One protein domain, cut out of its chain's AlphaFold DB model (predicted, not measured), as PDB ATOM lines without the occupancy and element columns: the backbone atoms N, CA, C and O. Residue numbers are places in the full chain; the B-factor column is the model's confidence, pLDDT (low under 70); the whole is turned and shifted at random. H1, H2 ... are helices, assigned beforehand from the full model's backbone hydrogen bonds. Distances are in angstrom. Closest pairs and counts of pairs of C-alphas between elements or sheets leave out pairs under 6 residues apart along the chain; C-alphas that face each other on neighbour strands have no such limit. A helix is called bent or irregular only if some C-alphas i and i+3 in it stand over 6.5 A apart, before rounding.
ATOM      1  N   ASN A 150     -21.474 -36.509  23.842       61.16
ATOM      2  CA  ASN A 150     -20.155 -36.677  23.285       61.16
ATOM      3  C   ASN A 150     -20.073 -37.511  21.998       61.16
ATOM      4  O   ASN A 150     -19.571 -36.969  21.027       61.16
ATOM      5  N   ASP A 151     -20.522 -38.768  21.915       65.00
ATOM      6  CA  ASP A 151     -20.116 -39.615  20.770       65.00
ATOM      7  C   ASP A 151     -20.928 -39.373  19.492       65.00
ATOM      8  O   ASP A 151     -20.358 -39.258  18.403       65.00
ATOM      9  N   GLU A 152     -22.253 -39.280  19.593       73.69
ATOM     10  CA  GLU A 152     -23.110 -38.998  18.433       73.69
ATOM     11  C   GLU A 152     -22.966 -37.549  17.978       73.69
ATOM     12  O   GLU A 152     -22.791 -37.288  16.785       73.69
ATOM     13  N   VAL A 153     -22.949 -36.607  18.926       82.69
ATOM     14  CA  VAL A 153     -22.780 -35.192  18.598       82.69
ATOM     15  C   VAL A 153     -21.376 -34.937  18.060       82.69
ATOM     16  O   VAL A 153     -21.234 -34.187  17.100       82.69
ATOM     17  N   ALA A 154     -20.336 -35.601  18.579       83.12
ATOM     18  CA  ALA A 154     -19.005 -35.474  17.994       83.12
ATOM     19  C   ALA A 154     -18.923 -36.043  16.578       83.12
ATOM     20  O   ALA A 154     -18.269 -35.435  15.734       83.12
ATOM     21  N   LYS A 155     -19.574 -37.180  16.286       85.38
ATOM     22  CA  LYS A 155     -19.662 -37.688  14.906       85.38
ATOM     23  C   LYS A 155     -20.311 -36.662  13.987       85.38
ATOM     24  O   LYS A 155     -19.822 -36.458  12.880       85.38
ATOM     25  N   GLU A 156     -21.363 -36.000  14.457       89.88
ATOM     26  CA  GLU A 156     -22.029 -34.941  13.706       89.88
ATOM     27  C   GLU A 156     -21.119 -33.725  13.495       89.88
ATOM     28  O   GLU A 156     -20.946 -33.275  12.366       89.88
ATOM     29  N   MET A 157     -20.464 -33.237  14.550       90.69
ATOM     30  CA  MET A 157     -19.488 -32.142  14.482       90.69
ATOM     31  C   MET A 157     -18.338 -32.452  13.519       90.69
ATOM     32  O   MET A 157     -17.926 -31.590  12.744       90.69
ATOM     33  N   ASN A 158     -17.842 -33.691  13.533       91.31
ATOM     34  CA  ASN A 158     -16.729 -34.130  12.695       91.31
ATOM     35  C   ASN A 158     -17.060 -34.105  11.197       91.31
ATOM     36  O   ASN A 158     -16.137 -34.022  10.396       91.31
ATOM     37  N   LYS A 159     -18.338 -34.087  10.789       92.75
ATOM     38  CA  LYS A 159     -18.716 -33.884   9.376       92.75
ATOM     39  C   LYS A 159     -18.290 -32.515   8.836       92.75
ATOM     40  O   LYS A 159     -18.113 -32.360   7.631       92.75
ATOM     41  N   TYR A 160     -18.135 -31.529   9.718       91.62
ATOM     42  CA  TYR A 160     -17.739 -30.163   9.373       91.62
ATOM     43  C   TYR A 160     -16.224 -29.933   9.499       91.62
ATOM     44  O   TYR A 160     -15.741 -28.835   9.225       91.62
ATOM     45  N   LEU A 161     -15.464 -30.951   9.916       88.94
ATOM     46  CA  LEU A 161     -14.018 -30.889  10.102       88.94
ATOM     47  C   LEU A 161     -13.330 -31.766   9.047       88.94
ATOM     48  O   LEU A 161     -13.778 -32.870   8.762       88.94
ATOM     49  N   LYS A 162     -12.247 -31.264   8.440       85.88
ATOM     50  CA  LYS A 162     -11.513 -31.986   7.380       85.88
ATOM     51  C   LYS A 162     -10.242 -32.655   7.895       85.88
ATOM     52  O   LYS A 162     -10.090 -33.862   7.771       85.88
ATOM     53  N   ASP A 163      -9.357 -31.864   8.498       85.94
ATOM     54  CA  ASP A 163      -7.990 -32.289   8.843       85.94
ATOM     55  C   ASP A 163      -7.800 -32.582  10.342       85.94
ATOM     56  O   ASP A 163      -6.674 -32.699  10.823       85.94
ATOM     57  N   THR A 164      -8.890 -32.620  11.109       87.44
ATOM     58  CA  THR A 164      -8.869 -32.897  12.547       87.44
ATOM     59  C   THR A 164     -10.228 -33.404  13.020       87.44
ATOM     60  O   THR A 164     -11.208 -33.359  12.277       87.44
ATOM     61  N   THR A 165     -10.304 -33.856  14.267       87.81
ATOM     62  CA  THR A 165     -11.557 -34.224  14.934       87.81
ATOM     63  C   THR A 165     -11.835 -33.314  16.122       87.81
ATOM     64  O   THR A 165     -10.923 -32.741  16.715       87.81
ATOM     65  N   ILE A 166     -13.097 -33.216  16.534       87.94
ATOM     66  CA  ILE A 166     -13.464 -32.473  17.738       87.94
ATOM     67  C   ILE A 166     -12.769 -33.040  18.978       87.94
ATOM     68  O   ILE A 166     -12.335 -32.281  19.840       87.94
ATOM     69  N   GLN A 167     -12.574 -34.359  19.038       84.00
ATOM     70  CA  GLN A 167     -11.806 -34.999  20.100       84.00
ATOM     71  C   GLN A 167     -10.360 -34.507  20.117       84.00
ATOM     72  O   GLN A 167      -9.848 -34.186  21.185       84.00
ATOM     73  N   GLU A 168      -9.698 -34.407  18.965       79.19
ATOM     74  CA  GLU A 168      -8.345 -33.855  18.876       79.19
ATOM     75  C   GLU A 168      -8.289 -32.379  19.271       79.19
ATOM     76  O   GLU A 168      -7.385 -31.999  20.011       79.19
ATOM     77  N   ILE A 169      -9.262 -31.564  18.850       83.56
ATOM     78  CA  ILE A 169      -9.356 -30.153  19.259       83.56
ATOM     79  C   ILE A 169      -9.493 -30.048  20.786       83.56
ATOM     80  O   ILE A 169      -8.854 -29.195  21.397       83.56
ATOM     81  N   ILE A 170     -10.289 -30.919  21.415       79.19
ATOM     82  CA  ILE A 170     -10.495 -30.929  22.871       79.19
ATOM     83  C   ILE A 170      -9.256 -31.465  23.614       79.19
ATOM     84  O   ILE A 170      -8.892 -30.929  24.658       79.19
ATOM     85  N   THR A 171      -8.604 -32.515  23.101       69.56
ATOM     86  CA  THR A 171      -7.568 -33.281  23.830       69.56
ATOM     87  C   THR A 171      -6.130 -32.847  23.557       69.56
ATOM     88  O   THR A 171      -5.308 -32.918  24.467       69.56
ATOM     89  N   LYS A 172      -5.787 -32.388  22.344       61.97
ATOM     90  CA  LYS A 172      -4.405 -32.005  21.975       61.97
ATOM     91  C   LYS A 172      -3.997 -30.621  22.498       61.97
ATOM     92  O   LYS A 172      -2.896 -30.149  22.222       61.97
ATOM     93  N   ARG A 173      -4.860 -29.953  23.265       59.59
ATOM     94  CA  ARG A 173      -4.583 -28.647  23.872       59.59
ATOM     95  C   ARG A 173      -3.849 -28.832  25.203       59.59
ATOM     96  O   ARG A 173      -4.319 -29.544  26.082       59.59
ATOM     97  N   LYS A 174      -2.726 -28.123  25.373       47.81
ATOM     98  CA  LYS A 174      -2.115 -27.868  26.693       47.81
ATOM     99  C   LYS A 174      -2.887 -26.797  27.499       47.81
ATOM    100  O   LYS A 174      -2.651 -26.672  28.695       47.81
ATOM    101  N   ASP A 175      -3.820 -26.084  26.852       53.53
ATOM    102  CA  ASP A 175      -4.575 -24.923  27.361       53.53
ATOM    103  C   ASP A 175      -6.105 -25.150  27.434       53.53
ATOM    104  O   ASP A 175      -6.628 -26.214  27.109       53.53
ATOM    105  N   ILE A 176      -6.837 -24.107  27.848       70.94
ATOM    106  CA  ILE A 176      -8.303 -24.030  27.984       70.94
ATOM    107  C   ILE A 176      -9.001 -24.201  26.620       70.94
ATOM    108  O   ILE A 176      -8.671 -23.516  25.655       70.94
ATOM    109  N   PHE A 177     -10.000 -25.082  26.519       81.12
ATOM    110  CA  PHE A 177     -10.881 -25.185  25.345       81.12
ATOM    111  C   PHE A 177     -11.886 -24.023  25.327       81.12
ATOM    112  O   PHE A 177     -12.595 -23.803  26.311       81.12
ATOM    113  N   HIS A 178     -11.941 -23.283  24.221       83.81
ATOM    114  CA  HIS A 178     -12.805 -22.116  24.064       83.81
ATOM    115  C   HIS A 178     -13.962 -22.430  23.123       83.81
ATOM    116  O   HIS A 178     -13.776 -22.993  22.056       83.81
ATOM    117  N   TYR A 179     -15.171 -22.041  23.486       89.88
ATOM    118  CA  TYR A 179     -16.298 -22.046  22.566       89.88
ATOM    119  C   TYR A 179     -17.268 -20.957  22.993       89.88
ATOM    120  O   TYR A 179     -17.242 -20.492  24.135       89.88
ATOM    121  N   LYS A 180     -18.132 -20.551  22.071       87.31
ATOM    122  CA  LYS A 180     -19.191 -19.591  22.355       87.31
ATOM    123  C   LYS A 180     -20.525 -20.296  22.404       87.31
ATOM    124  O   LYS A 180     -20.796 -21.180  21.603       87.31
ATOM    125  N   VAL A 181     -21.370 -19.844  23.314       87.44
ATOM    126  CA  VAL A 181     -22.774 -20.227  23.338       87.44
ATOM    127  C   VAL A 181     -23.635 -19.065  22.877       87.44
ATOM    128  O   VAL A 181     -23.365 -17.908  23.201       87.44
ATOM    129  N   LYS A 182     -24.665 -19.376  22.100       85.69
ATOM    130  CA  LYS A 182     -25.704 -18.451  21.666       85.69
ATOM    131  C   LYS A 182     -27.039 -19.143  21.878       85.69
ATOM    132  O   LYS A 182     -27.400 -20.029  21.118       85.69
ATOM    133  N   PHE A 183     -27.749 -18.726  22.918       88.81
ATOM    134  CA  PHE A 183     -29.081 -19.231  23.219       88.81
ATOM    135  C   PHE A 183     -30.109 -18.110  23.081       88.81
ATOM    136  O   PHE A 183     -29.875 -16.981  23.523       88.81
ATOM    137  N   ASN A 184     -31.251 -18.408  22.471       88.81
ATOM    138  CA  ASN A 184     -32.406 -17.517  22.466       88.81
ATOM    139  C   ASN A 184     -33.196 -17.626  23.789       88.81
ATOM    140  O   ASN A 184     -32.904 -18.447  24.657       88.81
ATOM    141  N   LYS A 185     -34.229 -16.790  23.958       89.56
ATOM    142  CA  LYS A 185     -35.031 -16.757  25.195       89.56
ATOM    143  C   LYS A 185     -35.705 -18.091  25.532       89.56
ATOM    144  O   LYS A 185     -35.872 -18.383  26.710       89.56
ATOM    145  N   ILE A 186     -36.105 -18.865  24.523       87.44
ATOM    146  CA  ILE A 186     -36.753 -20.167  24.722       87.44
ATOM    147  C   ILE A 186     -35.717 -21.165  25.240       87.44
ATOM    148  O   ILE A 186     -35.960 -21.858  26.219       87.44
ATOM    149  N   GLU A 187     -34.533 -21.187  24.635       90.81
ATOM    150  CA  GLU A 187     -33.471 -22.124  25.001       90.81
ATOM    151  C   GLU A 187     -32.880 -21.837  26.383       90.81
ATOM    152  O   GLU A 187     -32.616 -22.763  27.145       90.81
ATOM    153  N   LEU A 188     -32.741 -20.557  26.746       91.62
ATOM    154  CA  LEU A 188     -32.327 -20.150  28.091       91.62
ATOM    155  C   LEU A 188     -33.326 -20.599  29.167       91.62
ATOM    156  O   LEU A 188     -32.924 -20.834  30.303       91.62
ATOM    157  N   ALA A 189     -34.611 -20.735  28.829       88.56
ATOM    158  CA  ALA A 189     -35.642 -21.175  29.764       88.56
ATOM    159  C   ALA A 189     -35.678 -22.702  29.975       88.56
ATOM    160  O   ALA A 189     -36.379 -23.167  30.875       88.56
ATOM    161  N   ASN A 190     -34.940 -23.488  29.180       87.75
ATOM    162  CA  ASN A 190     -34.902 -24.943  29.332       87.75
ATOM    163  C   ASN A 190     -34.253 -25.352  30.661       87.75
ATOM    164  O   ASN A 190     -33.266 -24.749  31.087       87.75
ATOM    165  N   ASP A 191     -34.783 -26.399  31.304       90.75
ATOM    166  CA  ASP A 191     -34.179 -26.984  32.509       90.75
ATOM    167  C   ASP A 191     -32.812 -27.600  32.170       90.75
ATOM    168  O   ASP A 191     -32.621 -28.152  31.085       90.75
ATOM    169  N   ILE A 192     -31.867 -27.548  33.111       91.69
ATOM    170  CA  ILE A 192     -30.556 -28.199  32.981       91.69
ATOM    171  C   ILE A 192     -30.632 -29.725  32.776       91.69
ATOM    172  O   ILE A 192     -29.625 -30.321  32.397       91.69
ATOM    173  N   ASP A 193     -31.800 -30.353  32.961       82.69
ATOM    174  CA  ASP A 193     -32.088 -31.739  32.559       82.69
ATOM    175  C   ASP A 193     -31.659 -32.038  31.106       82.69
ATOM    176  O   ASP A 193     -31.176 -33.133  30.814       82.69
ATOM    177  N   VAL A 194     -31.771 -31.063  30.192       82.62
ATOM    178  CA  VAL A 194     -31.405 -31.232  28.768       82.62
ATOM    179  C   VAL A 194     -29.915 -31.496  28.545       82.62
ATOM    180  O   VAL A 194     -29.524 -31.973  27.481       82.62
ATOM    181  N   LEU A 195     -29.078 -31.192  29.541       87.00
ATOM    182  CA  LEU A 195     -27.640 -31.417  29.483       87.00
ATOM    183  C   LEU A 195     -27.257 -32.871  29.799       87.00
ATOM    184  O   LEU A 195     -26.087 -33.203  29.652       87.00
ATOM    185  N   ASN A 196     -28.183 -33.736  30.243       79.69
ATOM    186  CA  ASN A 196     -27.911 -35.138  30.612       79.69
ATOM    187  C   ASN A 196     -26.672 -35.299  31.521       79.69
ATOM    188  O   ASN A 196     -25.800 -36.138  31.284       79.69
ATOM    189  N   LEU A 197     -26.548 -34.435  32.530       82.12
ATOM    190  CA  LEU A 197     -25.413 -34.440  33.455       82.12
ATOM    191  C   LEU A 197     -25.462 -35.657  34.380       82.12
ATOM    192  O   LEU A 197     -26.537 -36.111  34.769       82.12
ATOM    193  N   SER A 198     -24.299 -36.118  34.841       77.06
ATOM    194  CA  SER A 198     -24.228 -37.049  35.961       77.06
ATOM    195  C   SER A 198     -24.944 -36.481  37.179       77.06
ATOM    196  O   SER A 198     -24.931 -35.270  37.441       77.06
ATOM    197  N   GLN A 199     -25.488 -37.385  37.994       72.56
ATOM    198  CA  GLN A 199     -26.233 -37.005  39.186       72.56
ATOM    199  C   GLN A 199     -25.433 -36.075  40.099       72.56
ATOM    200  O   GLN A 199     -25.979 -35.133  40.663       72.56
ATOM    201  N   ARG A 200     -24.115 -36.284  40.211       77.31
ATOM    202  CA  ARG A 200     -23.224 -35.428  41.000       77.31
ATOM    203  C   ARG A 200     -23.205 -33.993  40.480       77.31
ATOM    204  O   ARG A 200     -23.329 -33.065  41.275       77.31
ATOM    205  N   SER A 201     -22.998 -33.811  39.181       85.38
ATOM    206  CA  SER A 201     -22.886 -32.491  38.552       85.38
ATOM    207  C   SER A 201     -24.224 -31.761  38.574       85.38
ATOM    208  O   SER A 201     -24.281 -30.608  39.007       85.38
ATOM    209  N   TYR A 202     -25.302 -32.475  38.247       85.50
ATOM    210  CA  TYR A 202     -26.677 -31.998  38.360       85.50
ATOM    211  C   TYR A 202     -27.002 -31.502  39.779       85.50
ATOM    212  O   TYR A 202     -27.404 -30.356  39.990       85.50
ATOM    213  N   ASN A 203     -26.702 -32.332  40.781       81.50
ATOM    214  CA  ASN A 203     -26.887 -32.019  42.195       81.50
ATOM    215  C   ASN A 203     -25.973 -30.886  42.687       81.50
ATOM    216  O   ASN A 203     -26.270 -30.229  43.679       81.50
ATOM    217  N   CYS A 204     -24.826 -30.624  42.071       88.31
ATOM    218  CA  CYS A 204     -24.052 -29.428  42.414       88.31
ATOM    219  C   CYS A 204     -24.745 -28.158  41.900       88.31
ATOM    220  O   CYS A 204     -24.877 -27.203  42.662       88.31
ATOM    221  N   LEU A 205     -25.243 -28.175  40.659       92.44
ATOM    222  CA  LEU A 205     -25.928 -27.036  40.041       92.44
ATOM    223  C   LEU A 205     -27.234 -26.673  40.761       92.44
ATOM    224  O   LEU A 205     -27.382 -25.535  41.206       92.44
ATOM    225  N   LYS A 206     -28.140 -27.637  40.983       88.06
ATOM    226  CA  LYS A 206     -29.419 -27.361  41.668       88.06
ATOM    227  C   LYS A 206     -29.209 -26.800  43.085       88.06
ATOM    228  O   LYS A 206     -29.958 -25.929  43.511       88.06
ATOM    229  N   ARG A 207     -28.160 -27.234  43.805       85.38
ATOM    230  CA  ARG A 207     -27.795 -26.713  45.145       85.38
ATOM    231  C   ARG A 207     -27.371 -25.252  45.109       85.38
ATOM    232  O   ARG A 207     -27.545 -24.542  46.091       85.38
ATOM    233  N   ALA A 208     -26.778 -24.835  43.997       91.00
ATOM    234  CA  ALA A 208     -26.345 -23.469  43.762       91.00
ATOM    235  C   ALA A 208     -27.469 -22.567  43.226       91.00
ATOM    236  O   ALA A 208     -27.201 -21.423  42.872       91.00
ATOM    237  N   GLY A 209     -28.707 -23.068  43.145       90.81
ATOM    238  CA  GLY A 209     -29.835 -22.332  42.578       90.81
ATOM    239  C   GLY A 209     -29.825 -22.266  41.049       90.81
ATOM    240  O   GLY A 209     -30.466 -21.392  40.480       90.81
ATOM    241  N   VAL A 210     -29.098 -23.166  40.377       95.31
ATOM    242  CA  VAL A 210     -29.079 -23.262  38.913       95.31
ATOM    243  C   VAL A 210     -30.111 -24.289  38.469       95.31
ATOM    244  O   VAL A 210     -29.900 -25.490  38.652       95.31
ATOM    245  N   TYR A 211     -31.225 -23.830  37.893       86.94
ATOM    246  CA  TYR A 211     -32.314 -24.698  37.441       86.94
ATOM    247  C   TYR A 211     -32.433 -24.754  35.923       86.94
ATOM    248  O   TYR A 211     -32.797 -25.805  35.401       86.94
ATOM    249  N   THR A 212     -32.095 -23.667  35.240       94.81
ATOM    250  CA  THR A 212     -32.210 -23.506  33.789       94.81
ATOM    251  C   THR A 212     -30.854 -23.287  33.119       94.81
ATOM    252  O   THR A 212     -29.859 -22.967  33.775       94.81
ATOM    253  N   ILE A 213     -30.809 -23.425  31.790       95.81
ATOM    254  CA  ILE A 213     -29.644 -23.039  30.977       95.81
ATOM    255  C   ILE A 213     -29.299 -21.561  31.201       95.81
ATOM    256  O   ILE A 213     -28.127 -21.208  31.329       95.81
ATOM    257  N   GLY A 214     -30.315 -20.705  31.319       94.50
ATOM    258  CA  GLY A 214     -30.155 -19.293  31.637       94.50
ATOM    259  C   GLY A 214     -29.489 -19.064  32.987       94.50
ATOM    260  O   GLY A 214     -28.548 -18.279  33.054       94.50
ATOM    261  N   ASP A 215     -29.899 -19.776  34.038       95.44
ATOM    262  CA  ASP A 215     -29.249 -19.665  35.351       95.44
ATOM    263  C   ASP A 215     -27.773 -20.067  35.274       95.44
ATOM    264  O   ASP A 215     -26.917 -19.411  35.860       95.44
ATOM    265  N   LEU A 216     -27.464 -21.139  34.536       95.00
ATOM    266  CA  LEU A 216     -26.098 -21.638  34.400       95.00
ATOM    267  C   LEU A 216     -25.198 -20.596  33.729       95.00
ATOM    268  O   LEU A 216     -24.112 -20.308  34.227       95.00
ATOM    269  N   ILE A 217     -25.664 -20.023  32.622       92.12
ATOM    270  CA  ILE A 217     -24.896 -19.051  31.841       92.12
ATOM    271  C   ILE A 217     -24.804 -17.729  32.589       92.12
ATOM    272  O   ILE A 217     -23.709 -17.221  32.782       92.12
ATOM    273  N   ASN A 218     -25.920 -17.191  33.074       91.00
ATOM    274  CA  ASN A 218     -25.937 -15.869  33.696       91.00
ATOM    275  C   ASN A 218     -25.182 -15.843  35.033       91.00
ATOM    276  O   ASN A 218     -24.545 -14.840  35.354       91.00
ATOM    277  N   ASN A 219     -25.216 -16.936  35.805       90.00
ATOM    278  CA  ASN A 219     -24.566 -16.978  37.118       90.00
ATOM    279  C   ASN A 219     -23.087 -17.391  37.041       90.00
ATOM    280  O   ASN A 219     -22.318 -17.048  37.943       90.00
ATOM    281  N   TYR A 220     -22.681 -18.115  35.990       88.56
ATOM    282  CA  TYR A 220     -21.333 -18.688  35.858       88.56
ATOM    283  C   TYR A 220     -20.647 -18.370  34.524       88.56
ATOM    284  O   TYR A 220     -19.736 -19.098  34.118       88.56
ATOM    285  N   ASP A 221     -21.032 -17.270  33.870       83.81
ATOM    286  CA  ASP A 221     -20.345 -16.770  32.678       83.81
ATOM    287  C   ASP A 221     -18.851 -16.528  32.950       83.81
ATOM    288  O   ASP A 221     -18.412 -16.173  34.053       83.81
ATOM    289  N   THR A 222     -18.048 -16.722  31.911       83.31
ATOM    290  CA  THR A 222     -16.599 -16.585  31.946       83.31
ATOM    291  C   THR A 222     -16.214 -15.114  32.057       83.31
ATOM    292  O   THR A 222     -16.275 -14.356  31.095       83.31
ATOM    293  N   LYS A 223     -15.776 -14.705  33.250       84.62
ATOM    294  CA  LYS A 223     -15.277 -13.346  33.500       84.62
ATOM    295  C   LYS A 223     -13.886 -13.122  32.883       84.62
ATOM    296  O   LYS A 223     -13.127 -14.086  32.754       84.62
ATOM    297  N   PRO A 224     -13.506 -11.867  32.560       83.62
ATOM    298  CA  PRO A 224     -12.167 -11.551  32.061       83.62
ATOM    299  C   PRO A 224     -11.066 -12.099  32.980       83.62
ATOM    300  O   PRO A 224     -11.074 -11.842  34.182       83.62
ATOM    301  N   GLY A 225     -10.129 -12.864  32.416       81.94
ATOM    302  CA  GLY A 225      -9.028 -13.491  33.162       81.94
ATOM    303  C   GLY A 225      -9.395 -14.766  33.935       81.94
ATOM    304  O   GLY A 225      -8.526 -15.356  34.572       81.94
ATOM    305  N   GLU A 226     -10.649 -15.222  33.876       85.75
ATOM    306  CA  GLU A 226     -11.103 -16.477  34.479       85.75
ATOM    307  C   GLU A 226     -11.500 -17.511  33.411       85.75
ATOM    308  O   GLU A 226     -11.624 -17.212  32.227       85.75
ATOM    309  N   THR A 227     -11.714 -18.757  33.835       86.00
ATOM    310  CA  THR A 227     -12.189 -19.851  32.975       86.00
ATOM    311  C   THR A 227     -13.589 -20.271  33.401       86.00
ATOM    312  O   THR A 227     -13.923 -20.181  34.582       86.00
ATOM    313  N   SER A 228     -14.402 -20.818  32.495       87.62
ATOM    314  CA  SER A 228     -15.720 -21.360  32.875       87.62
ATOM    315  C   SER A 228     -15.577 -22.440  33.957       87.62
ATOM    316  O   SER A 228     -16.360 -22.510  34.901       87.62
ATOM    317  N   ARG A 229     -14.489 -23.223  33.901       87.12
ATOM    318  CA  ARG A 229     -14.137 -24.196  34.942       87.12
ATOM    319  C   ARG A 229     -13.884 -23.528  36.294       87.12
ATOM    320  O   ARG A 229     -14.363 -24.034  37.306       87.12
ATOM    321  N   SER A 230     -13.127 -22.431  36.344       89.31
ATOM    322  CA  SER A 230     -12.854 -21.723  37.603       89.31
ATOM    323  C   SER A 230     -14.110 -21.068  38.169       89.31
ATOM    324  O   SER A 230     -14.288 -21.107  39.384       89.31
ATOM    325  N   GLN A 231     -15.011 -20.560  37.320       91.19
ATOM    326  CA  GLN A 231     -16.321 -20.055  37.748       91.19
ATOM    327  C   GLN A 231     -17.179 -21.166  38.357       91.19
ATOM    328  O   GLN A 231     -17.624 -21.038  39.494       91.19
ATOM    329  N   LEU A 232     -17.351 -22.291  37.655       92.31
ATOM    330  CA  LEU A 232     -18.158 -23.415  38.145       92.31
ATOM    331  C   LEU A 232     -17.604 -24.012  39.437       92.31
ATOM    332  O   LEU A 232     -18.363 -24.414  40.312       92.31
ATOM    333  N   ARG A 233     -16.280 -24.025  39.614       91.19
ATOM    334  CA  ARG A 233     -15.648 -24.493  40.857       91.19
ATOM    335  C   ARG A 233     -15.903 -23.597  42.073       91.19
ATOM    336  O   ARG A 233     -15.562 -24.008  43.180       91.19
ATOM    337  N   LYS A 234     -16.519 -22.419  41.907       91.06
ATOM    338  CA  LYS A 234     -17.041 -21.610  43.026       91.06
ATOM    339  C   LYS A 234     -18.293 -22.242  43.643       91.06
ATOM    340  O   LYS A 234     -18.632 -21.931  44.782       91.06
ATOM    341  N   ILE A 235     -18.961 -23.152  42.930       91.50
ATOM    342  CA  ILE A 235     -20.068 -23.942  43.470       91.50
ATOM    343  C   ILE A 235     -19.530 -24.919  44.515       91.50
ATOM    344  O   ILE A 235     -18.635 -25.727  44.254       91.50
ATOM    345  N   ARG A 236     -20.117 -24.869  45.714       85.06
ATOM    346  CA  ARG A 236     -19.738 -25.736  46.833       85.06
ATOM    347  C   ARG A 236     -19.805 -27.210  46.417       85.06
ATOM    348  O   ARG A 236     -20.818 -27.668  45.896       85.06
ATOM    349  N   ASN A 237     -18.745 -27.962  46.714       82.50
ATOM    350  CA  ASN A 237     -18.611 -29.396  46.420       82.50
ATOM    351  C   ASN A 237     -18.599 -29.770  44.921       82.50
ATOM    352  O   ASN A 237     -18.670 -30.961  44.593       82.50
ATOM    353  N   LEU A 238     -18.453 -28.796  44.013       89.31
ATOM    354  CA  LEU A 238     -18.311 -29.047  42.580       89.31
ATOM    355  C   LEU A 238     -16.841 -29.315  42.227       89.31
ATOM    356  O   LEU A 238     -15.974 -28.441  42.273       89.31
ATOM    357  N   GLY A 239     -16.550 -30.575  41.906       80.94
ATOM    358  CA  GLY A 239     -15.204 -31.035  41.571       80.94
ATOM    359  C   GLY A 239     -14.806 -30.753  40.121       80.94
ATOM    360  O   GLY A 239     -15.644 -30.549  39.251       80.94
ATOM    361  N   SER A 240     -13.505 -30.841  39.848       81.06
ATOM    362  CA  SER A 240     -12.902 -30.690  38.516       81.06
ATOM    363  C   SER A 240     -13.611 -31.466  37.397       81.06
ATOM    364  O   SER A 240     -13.955 -30.870  36.384       81.06
ATOM    365  N   LYS A 241     -13.874 -32.762  37.609       76.62
ATOM    366  CA  LYS A 241     -14.549 -33.621  36.620       76.62
ATOM    367  C   LYS A 241     -15.993 -33.186  36.353       76.62
ATOM    368  O   LYS A 241     -16.443 -33.225  35.220       76.62
ATOM    369  N   SER A 242     -16.701 -32.734  37.391       83.19
ATOM    370  CA  SER A 242     -18.068 -32.224  37.253       83.19
ATOM    371  C   SER A 242     -18.113 -30.912  36.477       83.19
ATOM    372  O   SER A 242     -19.002 -30.718  35.660       83.19
ATOM    373  N   ALA A 243     -17.144 -30.019  36.701       89.00
ATOM    374  CA  ALA A 243     -17.039 -28.786  35.925       89.00
ATOM    375  C   ALA A 243     -16.788 -29.083  34.441       89.00
ATOM    376  O   ALA A 243     -17.454 -28.509  33.590       89.00
ATOM    377  N   GLU A 244     -15.853 -29.988  34.139       84.62
ATOM    378  CA  GLU A 244     -15.573 -30.423  32.764       84.62
ATOM    379  C   GLU A 244     -16.815 -31.020  32.099       84.62
ATOM    380  O   GLU A 244     -17.161 -30.611  30.997       84.62
ATOM    381  N   GLU A 245     -17.521 -31.920  32.785       85.38
ATOM    382  CA  GLU A 245     -18.763 -32.517  32.291       85.38
ATOM    383  C   GLU A 245     -19.823 -31.459  31.955       85.38
ATOM    384  O   GLU A 245     -20.378 -31.479  30.861       85.38
ATOM    385  N   ILE A 246     -20.070 -30.501  32.854       91.12
ATOM    386  CA  ILE A 246     -21.047 -29.427  32.621       91.12
ATOM    387  C   ILE A 246     -20.669 -28.606  31.388       91.12
ATOM    388  O   ILE A 246     -21.517 -28.335  30.541       91.12
ATOM    389  N   ILE A 247     -19.394 -28.233  31.274       89.56
ATOM    390  CA  ILE A 247     -18.889 -27.429  30.159       89.56
ATOM    391  C   ILE A 247     -19.000 -28.203  28.841       89.56
ATOM    392  O   ILE A 247     -19.401 -27.619  27.836       89.56
ATOM    393  N   MET A 248     -18.659 -29.493  28.822       87.38
ATOM    394  CA  MET A 248     -18.734 -30.313  27.609       87.38
ATOM    395  C   MET A 248     -20.179 -30.580  27.195       87.38
ATOM    396  O   MET A 248     -20.522 -30.408  26.028       87.38
ATOM    397  N   ASN A 249     -21.055 -30.923  28.136       89.75
ATOM    398  CA  ASN A 249     -22.449 -31.195  27.809       89.75
ATOM    399  C   ASN A 249     -23.179 -29.924  27.362       89.75
ATOM    400  O   ASN A 249     -23.995 -29.997  26.448       89.75
ATOM    401  N   LEU A 250     -22.844 -28.754  27.923       91.81
ATOM    402  CA  LEU A 250     -23.347 -27.468  27.433       91.81
ATOM    403  C   LEU A 250     -22.877 -27.176  26.001       91.81
ATOM    404  O   LEU A 250     -23.676 -26.732  25.178       91.81
ATOM    405  N   PHE A 251     -21.610 -27.464  25.685       91.31
ATOM    406  CA  PHE A 251     -21.067 -27.331  24.332       91.31
ATOM    407  C   PHE A 251     -21.796 -28.230  23.322       91.31
ATOM    408  O   PHE A 251     -22.233 -27.751  22.273       91.31
ATOM    409  N   TYR A 252     -21.966 -29.515  23.643       89.88
ATOM    410  CA  TYR A 252     -22.667 -30.455  22.767       89.88
ATOM    411  C   TYR A 252     -24.150 -30.115  22.624       89.88
ATOM    412  O   TYR A 252     -24.675 -30.135  21.510       89.88
ATOM    413  N   TYR A 253     -24.812 -29.750  23.723       91.25
ATOM    414  CA  TYR A 253     -26.203 -29.308  23.701       91.25
ATOM    415  C   TYR A 253     -26.382 -28.084  22.798       91.25
ATOM    416  O   TYR A 253     -27.244 -28.102  21.923       91.25
ATOM    417  N   HIS A 254     -25.526 -27.067  22.950       92.12
ATOM    418  CA  HIS A 254     -25.552 -25.872  22.109       92.12
ATOM    419  C   HIS A 254     -25.442 -26.226  20.621       92.12
ATOM    420  O   HIS A 254     -26.275 -25.802  19.828       92.12
ATOM    421  N   PHE A 255     -24.473 -27.058  20.233       91.94
ATOM    422  CA  PHE A 255     -24.331 -27.468  18.834       91.94
ATOM    423  C   PHE A 255     -25.563 -28.206  18.294       91.94
ATOM    424  O   PHE A 255     -25.955 -28.000  17.146       91.94
ATOM    425  N   MET A 256     -26.191 -29.053  19.114       89.44
ATOM    426  CA  MET A 256     -27.361 -29.825  18.695       89.44
ATOM    427  C   MET A 256     -28.573 -28.956  18.392       89.44
ATOM    428  O   MET A 256     -29.311 -29.256  17.453       89.44
ATOM    429  N   ILE A 257     -28.766 -27.882  19.149       89.19
ATOM    430  CA  ILE A 257     -29.899 -26.979  18.947       89.19
ATOM    431  C   ILE A 257     -29.635 -25.907  17.882       89.19
ATOM    432  O   ILE A 257     -30.584 -25.263  17.439       89.19
ATOM    433  N   LEU A 258     -28.380 -25.719  17.446       89.19
ATOM    434  CA  LEU A 258     -28.079 -24.808  16.342       89.19
ATOM    435  C   LEU A 258     -28.809 -25.259  15.066       89.19
ATOM    436  O   LEU A 258     -28.743 -26.452  14.726       89.19
ATOM    437  N   PRO A 259     -29.422 -24.318  14.319       88.81
ATOM    438  CA  PRO A 259     -29.907 -24.585  12.974       88.81
ATOM    439  C   PRO A 259     -28.802 -25.209  12.124       88.81
ATOM    440  O   PRO A 259     -27.644 -24.792  12.189       88.81
ATOM    441  N   GLU A 260     -29.149 -26.197  11.303       87.69
ATOM    442  CA  GLU A 260     -28.171 -26.914  10.477       87.69
ATOM    443  C   GLU A 260     -27.372 -25.966   9.565       87.69
ATOM    444  O   GLU A 260     -26.171 -26.160   9.370       87.69
ATOM    445  N   THR A 261     -28.011 -24.885   9.101       91.31
ATOM    446  CA  THR A 261     -27.403 -23.810   8.301       91.31
ATOM    447  C   THR A 261     -26.247 -23.100   9.004       91.31
ATOM    448  O   THR A 261     -25.343 -22.601   8.337       91.31
ATOM    449  N   ASP A 262     -26.242 -23.081  10.337       91.62
ATOM    450  CA  ASP A 262     -25.305 -22.293  11.141       91.62
ATOM    451  C   ASP A 262     -24.155 -23.147  11.693       91.62
ATOM    452  O   ASP A 262     -23.109 -22.620  12.087       91.62
ATOM    453  N   ARG A 263     -24.312 -24.479  11.697       93.62
ATOM    454  CA  ARG A 263     -23.339 -25.422  12.274       93.62
ATOM    455  C   ARG A 263     -21.968 -25.337  11.607       93.62
ATOM    456  O   ARG A 263     -20.962 -25.342  12.309       93.62
ATOM    457  N   ALA A 264     -21.911 -25.195  10.282       93.38
ATOM    458  CA  ALA A 264     -20.643 -25.074   9.560       93.38
ATOM    459  C   ALA A 264     -19.860 -23.821   9.992       93.38
ATOM    460  O   ALA A 264     -18.700 -23.919  10.395       93.38
ATOM    461  N   ALA A 265     -20.520 -22.659   9.999       93.69
ATOM    462  CA  ALA A 265     -19.921 -21.399  10.433       93.69
ATOM    463  C   ALA A 265     -19.488 -21.443  11.909       93.69
ATOM    464  O   ALA A 265     -18.424 -20.931  12.267       93.69
ATOM    465  N   TYR A 266     -20.282 -22.091  12.766       94.12
ATOM    466  CA  TYR A 266     -19.928 -22.314  14.164       94.12
ATOM    467  C   TYR A 266     -18.655 -23.159  14.315       94.12
ATOM    468  O   TYR A 266     -17.762 -22.787  15.076       94.12
ATOM    469  N   MET A 267     -18.528 -24.257  13.561       93.44
ATOM    470  CA  MET A 267     -17.343 -25.124  13.604       93.44
ATOM    471  C   MET A 267     -16.090 -24.433  13.048       93.44
ATOM    472  O   MET A 267     -15.005 -24.581  13.611       93.44
ATOM    473  N   GLU A 268     -16.218 -23.609  12.005       91.75
ATOM    474  CA  GLU A 268     -15.108 -22.778  11.522       91.75
ATOM    475  C   GLU A 268     -14.649 -21.756  12.566       91.75
ATOM    476  O   GLU A 268     -13.448 -21.540  12.757       91.75
ATOM    477  N   GLN A 269     -15.594 -21.116  13.257       91.88
ATOM    478  CA  GLN A 269     -15.276 -20.194  14.339       91.88
ATOM    479  C   GLN A 269     -14.589 -20.918  15.502       91.88
ATOM    480  O   GLN A 269     -13.595 -20.416  16.028       91.88
ATOM    481  N   LEU A 270     -15.069 -22.112  15.859       91.56
ATOM    482  CA  LEU A 270     -14.455 -22.956  16.877       91.56
ATOM    483  C   LEU A 270     -12.987 -23.253  16.538       91.56
ATOM    484  O   LEU A 270     -12.128 -23.102  17.400       91.56
ATOM    485  N   LEU A 271     -12.671 -23.602  15.287       89.44
ATOM    486  CA  LEU A 271     -11.286 -23.834  14.851       89.44
ATOM    487  C   LEU A 271     -10.403 -22.586  14.989       89.44
ATOM    488  O   LEU A 271      -9.252 -22.690  15.407       89.44
ATOM    489  N   LYS A 272     -10.936 -21.398  14.672       88.88
ATOM    490  CA  LYS A 272     -10.204 -20.125  14.818       88.88
ATOM    491  C   LYS A 272      -9.901 -19.795  16.280       88.88
ATOM    492  O   LYS A 272      -8.821 -19.302  16.583       88.88
ATOM    493  N   GLU A 273     -10.847 -20.066  17.177       87.38
ATOM    494  CA  GLU A 273     -10.701 -19.842  18.623       87.38
ATOM    495  C   GLU A 273      -9.868 -20.948  19.305       87.38
ATOM    496  O   GLU A 273      -9.340 -20.759  20.407       87.38
ATOM    497  N   ASN A 274      -9.694 -22.091  18.632       85.50
ATOM    498  CA  ASN A 274      -8.923 -23.231  19.118       85.50
ATOM    499  C   ASN A 274      -7.851 -23.685  18.114       85.50
ATOM    500  O   ASN A 274      -7.924 -24.812  17.619       85.50
TER     501      ASN A 274
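Overview. This is residues 150 to 274 of the 280 residues of the protein "DNA-binding transcriptional regulator, Lrp family" of Lachnospiraceae bacterium (UniProt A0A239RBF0). One long helix, H8, runs through the middle of the domain, and short helices pack on it from several sides: H5 and H7 on its earlier part, H4 near its middle, H1 on its later part. H2 and H9 lie with H1 toward one end of the domain, H5, H6 and H7 lie toward the other end, H3 packs on H6 at the side, and residues 172 to 184 run from H2 to H3 without a named element. The printed part has 125 residues with nine named helices, H1 to H9 in order along the chain, and no named strand; the class is all helix. The whole is compact, with a radius of gyration of the C-alphas of 14.3 A, and rounded, spanning 41 by 34 by 28 A.

Arrangement. H8, residues 240 to 257, is the hub and touches four helices. With residues 248 to 256 alone it touches H1, residues 150 to 158, at a steep tilt of 49 degrees, the same way; the closest C-alphas, of Val 153 and Tyr 252, are 6.3 A apart. With residues 242 to 246 alone it touches H5, residues 199 to 207, about perpendicular at 88 degrees; the closest C-alphas, of Ser 201 and Ser 242, are 5.0 A apart. Residues 246 to 253 alone touch H4, residues 192 to 195, closest at the C-alphas of Leu 195 and Asn 249, 5.5 A. Residues 240 to 247 alone touch H7, residues 228 to 232, closest at the C-alphas of Arg 229 and Ala 243, 5.5 A. H7 only just touches H6, residues 213 to 220, with 3 pairs of C-alphas within 8 A, the closest being Tyr 220 and Gln 231, 5.5 A. H6 touches H3, residues 185 to 188, where the C-alphas of Leu 188 and Gly 214 come to 4.2 A. H1 touches H2, residues 166 to 171, at a steep tilt of 62 degrees, opposite ways, closest at the C-alphas of Asn 158 and Ile 166, 6.2 A. H9, residues 260 to 273, touches no helix but is near H1, H2 and H8; the C-alphas of Phe 255 and Arg 263 are its closest to H8, 6.9 A. In H1, H2, H6, H7 and H8 every O i to N i+4 pair is within hydrogen-bond range, against 4 of 5 in H5 and 8 of 10 in H9; H3 and H4 are too short for such a pair.

Along the chain. H8 is 26.2 A from C-alpha 240 at (-12.902, -30.690, 38.516) to C-alpha 257 at (-29.899, -26.979, 18.947). H9 is 20.5 A long and only just irregular, with C-alphas 261 and 264 7.0 A apart. H1 begins at C-alpha 150, (-20.155, -36.677, 23.285).

Size, cuts and confidence. The C-alphas of Asp 163 and Arg 207 are the two farthest apart, 41.7 A. The printed part has no cut, and the one long link is H2 to H3, with 13 residues. The mean pLDDT of the printed part is 86.1; residues 150 to 151 and 171 to 175 are under 70.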